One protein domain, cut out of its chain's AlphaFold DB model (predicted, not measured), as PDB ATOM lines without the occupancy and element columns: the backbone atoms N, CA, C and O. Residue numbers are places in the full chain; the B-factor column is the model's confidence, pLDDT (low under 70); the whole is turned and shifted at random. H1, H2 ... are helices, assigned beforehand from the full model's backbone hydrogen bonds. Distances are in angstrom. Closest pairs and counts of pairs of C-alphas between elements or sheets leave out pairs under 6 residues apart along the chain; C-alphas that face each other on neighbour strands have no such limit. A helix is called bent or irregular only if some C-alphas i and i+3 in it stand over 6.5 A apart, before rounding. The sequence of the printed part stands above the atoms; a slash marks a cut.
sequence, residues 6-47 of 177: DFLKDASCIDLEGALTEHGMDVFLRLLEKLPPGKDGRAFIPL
ATOM      1  N   ASP A   6     140.784 161.937 150.700       77.88
ATOM      2  CA  ASP A   6     140.255 163.230 150.293       77.88
ATOM      3  C   ASP A   6     139.075 162.960 149.359       77.88
ATOM      4  O   ASP A   6     139.259 162.680 148.180       77.88
ATOM      5  N   PHE A   7     137.857 162.947 149.913       87.56
ATOM      6  CA  PHE A   7     136.631 162.569 149.207       87.56
ATOM      7  C   PHE A   7     136.491 163.339 147.892       87.56
ATOM      8  O   PHE A   7     135.939 162.823 146.928       87.56
ATOM      9  N   LEU A   8     137.019 164.564 147.838       88.81
ATOM     10  CA  LEU A   8     137.033 165.376 146.631       88.81
ATOM     11  C   LEU A   8     138.003 164.829 145.574       88.81
ATOM     12  O   LEU A   8     137.674 164.899 144.395       88.81
ATOM     13  N   LYS A   9     139.150 164.258 145.960       88.88
ATOM     14  CA  LYS A   9     140.050 163.526 145.048       88.88
ATOM     15  C   LYS A   9     139.419 162.220 144.586       88.88
ATOM     16  O   LYS A   9     139.386 161.955 143.389       88.88
ATOM     17  N   ASP A  10     138.846 161.448 145.509       89.88
ATOM     18  CA  ASP A  10     138.178 160.177 145.188       89.88
ATOM     19  C   ASP A  10     136.980 160.387 144.244       89.88
ATOM     20  O   ASP A  10     136.755 159.607 143.322       89.88
ATOM     21  N   ALA A  11     136.237 161.480 144.433       91.81
ATOM     22  CA  ALA A  11     135.142 161.893 143.562       91.81
ATOM     23  C   ALA A  11     135.613 162.592 142.273       91.81
ATOM     24  O   ALA A  11     134.781 163.068 141.508       91.81
ATOM     25  N   SER A  12     136.925 162.679 142.021       93.31
ATOM     26  CA  SER A  12     137.510 163.383 140.868       93.31
ATOM     27  C   SER A  12     137.092 164.855 140.761       93.31
ATOM     28  O   SER A  12     137.096 165.421 139.672       93.31
ATOM     29  N   CYS A  13     136.722 165.485 141.876       93.75
ATOM     30  CA  CYS A  13     136.381 166.904 141.954       93.75
ATOM     31  C   CYS A  13     137.625 167.798 142.034       93.75
ATOM     32  O   CYS A  13     137.577 168.950 141.605       93.75
ATOM     33  N   ILE A  14     138.729 167.289 142.581       93.00
ATOM     34  CA  ILE A  14     140.030 167.967 142.589       93.00
ATOM     35  C   ILE A  14     141.132 167.013 142.111       93.00
ATOM     36  O   ILE A  14     140.994 165.798 142.252       93.00
ATOM     37  N   ASP A  15     142.199 167.553 141.524       91.19
ATOM     38  CA  ASP A  15     143.366 166.784 141.078       91.19
ATOM     39  C   ASP A  15     144.305 166.408 142.244       91.19
ATOM     40  O   ASP A  15     144.015 166.631 143.427       91.19
ATOM     41  N   LEU A  16     145.438 165.773 141.924       87.56
ATOM     42  CA  LEU A  16     146.397 165.314 142.933       87.56
ATOM     43  C   LEU A  16     147.024 166.493 143.690       87.56
ATOM     44  O   LEU A  16     147.307 166.370 144.890       87.56
ATOM     45  N   GLU A  17     147.157 167.628 143.011       89.00
ATOM     46  CA  GLU A  17     147.668 168.913 143.479       89.00
ATOM     47  C   GLU A  17     146.619 169.722 144.272       89.00
ATOM     48  O   GLU A  17     146.972 170.665 144.982       89.00
ATOM     49  N   GLY A  18     145.345 169.321 144.219       86.50
ATOM     50  CA  GLY A  18     144.225 169.941 144.927       86.50
ATOM     51  C   GLY A  18     143.527 171.070 144.161       86.50
ATOM     52  O   GLY A  18     142.734 171.805 144.758       86.50
ATOM     53  N   ALA A  19     143.795 171.232 142.865       90.69
ATOM     54  CA  ALA A  19     143.065 172.153 142.003       90.69
ATOM     55  C   ALA A  19     141.733 171.542 141.538       90.69
ATOM     56  O   ALA A  19     141.600 170.333 141.389       90.69
ATOM     57  N   LEU A  20     140.724 172.391 141.324       92.94
ATOM     58  CA  LEU A  20     139.390 171.967 140.892       92.94
ATOM     59  C   LEU A  20     139.434 171.421 139.458       92.94
ATOM     60  O   LEU A  20     139.902 172.111 138.553       92.94
ATOM     61  N   THR A  21     138.910 170.215 139.246       95.62
ATOM     62  CA  THR A  21     138.751 169.631 137.906       95.62
ATOM     63  C   THR A  21     137.505 170.190 137.208       95.62
ATOM     64  O   THR A  21     136.648 170.812 137.841       95.62
ATOM     65  N   GLU A  22     137.341 169.916 135.909       95.69
ATOM     66  CA  GLU A  22     136.093 170.228 135.190       95.69
ATOM     67  C   GLU A  22     134.880 169.541 135.836       95.69
ATOM     68  O   GLU A  22     133.864 170.184 136.097       95.69
ATOM     69  N   HIS A  23     135.013 168.260 136.202       94.44
ATOM     70  CA  HIS A  23     133.960 167.525 136.903       94.44
ATOM     71  C   HIS A  23     133.616 168.163 138.256       94.44
ATOM     72  O   HIS A  23     132.443 168.334 138.592       94.44
ATOM     73  N   GLY A  24     134.632 168.565 139.025       94.88
ATOM     74  CA  GLY A  24     134.441 169.252 140.297       94.88
ATOM     75  C   GLY A  24     133.741 170.595 140.145       94.88
ATOM     76  O   GLY A  24     132.888 170.932 140.967       94.88
ATOM     77  N   MET A  25     134.054 171.340 139.082       94.00
ATOM     78  CA  MET A  25     133.353 172.577 138.753       94.00
ATOM     79  C   MET A  25     131.880 172.316 138.439       94.00
ATOM     80  O   MET A  25     131.018 172.984 139.006       94.00
ATOM     81  N   ASP A  26     131.563 171.310 137.626       94.56
ATOM     82  CA  ASP A  26     130.175 170.965 137.302       94.56
ATOM     83  C   ASP A  26     129.368 170.564 138.543       94.56
ATOM     84  O   ASP A  26     128.218 170.982 138.716       94.56
ATOM     85  N   VAL A  27     129.970 169.772 139.436       93.25
ATOM     86  CA  VAL A  27     129.360 169.412 140.722       93.25
ATOM     87  C   VAL A  27     129.136 170.661 141.572       93.25
ATOM     88  O   VAL A  27     128.036 170.857 142.097       93.25
ATOM     89  N   PHE A  28     130.141 171.534 141.683       89.44
ATOM     90  CA  PHE A  28     130.036 172.783 142.433       89.44
ATOM     91  C   PHE A  28     128.917 173.685 141.900       89.44
ATOM     92  O   PHE A  28     128.104 174.165 142.689       89.44
ATOM     93  N   LEU A  29     128.823 173.872 140.581       89.44
ATOM     94  CA  LEU A  29     127.789 174.691 139.947       89.44
ATOM     95  C   LEU A  29     126.384 174.151 140.238       89.44
ATOM     96  O   LEU A  29     125.511 174.906 140.666       89.44
ATOM     97  N   ARG A  30     126.178 172.833 140.123       90.12
ATOM     98  CA  ARG A  30     124.892 172.194 140.458       90.12
ATOM     99  C   ARG A  30     124.522 172.367 141.927       90.12
ATOM    100  O   ARG A  30     123.351 172.559 142.238       90.12
ATOM    101  N   LEU A  31     125.491 172.292 142.839       87.50
ATOM    102  CA  LEU A  31     125.248 172.526 144.264       87.50
ATOM    103  C   LEU A  31     124.930 173.996 144.547       87.50
ATOM    104  O   LEU A  31     124.040 174.285 145.348       87.50
ATOM    105  N   LEU A  32     125.616 174.918 143.869       84.56
ATOM    106  CA  LEU A  32     125.392 176.352 144.002       84.56
ATOM    107  C   LEU A  32     123.971 176.744 143.572       84.56
ATOM    108  O   LEU A  32     123.329 177.525 144.267       84.56
ATOM    109  N   GLU A  33     123.440 176.144 142.503       83.94
ATOM    110  CA  GLU A  33     122.046 176.325 142.063       83.94
ATOM    111  C   GLU A  33     121.006 175.840 143.085       83.94
ATOM    112  O   GLU A  33     119.862 176.299 143.086       83.94
ATOM    113  N   LYS A  34     121.376 174.890 143.949       83.62
ATOM    114  CA  LYS A  34     120.503 174.362 145.010       83.62
ATOM    115  C   LYS A  34     120.662 175.104 146.331       83.62
ATOM    116  O   LYS A  34     119.883 174.853 147.251       83.62
ATOM    117  N   LEU A  35     121.655 175.986 146.450       78.75
ATOM    118  CA  LEU A  35     121.887 176.720 147.683       78.75
ATOM    119  C   LEU A  35     120.742 177.726 147.890       78.75
ATOM    120  O   LEU A  35     120.505 178.568 147.022       78.75
ATOM    121  N   PRO A  36     120.018 177.672 149.024       70.25
ATOM    122  CA  PRO A  36     118.939 178.613 149.267       70.25
ATOM    123  C   PRO A  36     119.492 180.045 149.335       70.25
ATOM    124  O   PRO A  36     120.584 180.263 149.876       70.25
ATOM    125  N   PRO A  37     118.745 181.050 148.845       62.59
ATOM    126  CA  PRO A  37     119.129 182.438 149.039       62.59
ATOM    127  C   PRO A  37     119.161 182.746 150.542       62.59
ATOM    128  O   PRO A  37     118.181 182.526 151.251       62.59
ATOM    129  N   GLY A  38     120.281 183.269 151.048       59.78
ATOM    130  CA  GLY A  38     120.366 183.723 152.436       59.78
ATOM    131  C   GLY A  38     121.665 183.373 153.156       59.78
ATOM    132  O   GLY A  38     122.718 183.183 152.553       59.78
ATOM    133  N   LYS A  39     121.589 183.371 154.490       58.38
ATOM    134  CA  LYS A  39     122.725 183.208 155.404       58.38
ATOM    135  C   LYS A  39     122.846 181.762 155.911       58.38
ATOM    136  O   LYS A  39     122.859 181.573 157.125       58.38
ATOM    137  N   ASP A  40     122.941 180.739 155.050       63.22
ATOM    138  CA  ASP A  40     123.494 179.467 155.561       63.22
ATOM    139  C   ASP A  40     124.935 179.771 155.978       63.22
ATOM    140  O   ASP A  40     125.809 179.968 155.132       63.22
ATOM    141  N   GLY A  41     125.163 179.892 157.288       61.78
ATOM    142  CA  GLY A  41     126.424 180.365 157.851       61.78
ATOM    143  C   GLY A  41     127.634 179.554 157.388       61.78
ATOM    144  O   GLY A  41     128.734 180.103 157.335       61.78
ATOM    145  N   ARG A  42     127.433 178.292 156.981       70.81
ATOM    146  CA  ARG A  42     128.502 177.410 156.500       70.81
ATOM    147  C   ARG A  42     128.983 177.774 155.097       70.81
ATOM    148  O   ARG A  42     130.174 177.661 154.831       70.81
ATOM    149  N   ALA A  43     128.094 178.240 154.219       76.44
ATOM    150  CA  ALA A  43     128.432 178.627 152.845       76.44
ATOM    151  C   ALA A  43     128.563 180.149 152.670       76.44
ATOM    152  O   ALA A  43     129.325 180.613 151.824       76.44
ATOM    153  N   PHE A  44     127.870 180.939 153.496       78.50
ATOM    154  CA  PHE A  44     127.774 182.389 153.356       78.50
ATOM    155  C   PHE A  44     129.141 183.081 153.417       78.50
ATOM    156  O   PHE A  44     129.502 183.792 152.486       78.50
ATOM    157  N   ILE A  45     129.924 182.868 154.480       83.19
ATOM    158  CA  ILE A  45     131.237 183.523 154.626       83.19
ATOM    159  C   ILE A  45     132.229 183.047 153.551       83.19
ATOM    160  O   ILE A  45     132.835 183.913 152.916       83.19
ATOM    161  N   PRO A  46     132.398 181.732 153.289       86.19
ATOM    162  CA  PRO A  46     133.293 181.268 152.231       86.19
ATOM    163  C   PRO A  46     132.957 181.830 150.848       86.19
ATOM    164  O   PRO A  46     133.865 182.290 150.160       86.19
ATOM    165  N   LEU A  47     131.676 181.852 150.457       83.81
ATOM    166  CA  LEU A  47     131.251 182.423 149.176       83.81
ATOM    167  C   LEU A  47     131.498 183.931 149.130       83.81
ATOM    168  O   LEU A  47     132.038 184.437 148.150       83.81
TER     169      LEU A  47
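AT A GLANCE: This is residues 6 to 47 of the 177 residues of the protein "Nudix hydrolase domain-containing protein" of Candidatus Sungbacteria bacterium RIFCSPHIGHO2_01_FULL_47_32 (UniProt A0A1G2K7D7). An open bracket of three helices: the longest, H2, makes the bar, with short H1 near one end, and at the other end the link of residues 35 to 40 folds back so that H3 lies off the same side of the bar, across a gap from H2. The printed part has 42 residues, with H1, H2 and H3 in that order and no named strand; the class is all helix. It is loose and elongated, with a radius of gyration of the C-alphas of 11.8 A and spans of 33 by 17 by 14 A.

IN THESE COORDINATES: H1 is residues 7 to 10, 4.9 A long, from C-alpha 7 at (136.631, 162.569, 149.207). H2 is residues 22 to 34, 18.9 A. H3 is residues 41 to 47, 10.1 A, ending with C-alpha 47 at (131.251, 182.423, 149.176); it is irregular, but only just: C-alphas 42 and 45 are 7.0 A apart.

HOW THE PARTS SIT: H1 and H2 are close but not clearly touching; their closest C-alphas, of Leu 8 and Gly 24, are 7.9 A apart. H3 is apart from H1 and from H2. O i to N i+4 pairs are within hydrogen-bond range in 8 of 9 for H2 and 1 of 3 for H3, where O i to N i+3 gives 0 of 4; H1 is too short for an i+4 pair.

THE WHOLE: The C-alphas farthest apart, of Leu 16 and Gly 38, are 33.3 A apart. The printed part has no cut. H1 to H2 is a long link, H2 to H3 a short one. Residues 36 to 42, of which 41 and 42 belong to H3, stand free. Residues 37 to 41 are under pLDDT 70.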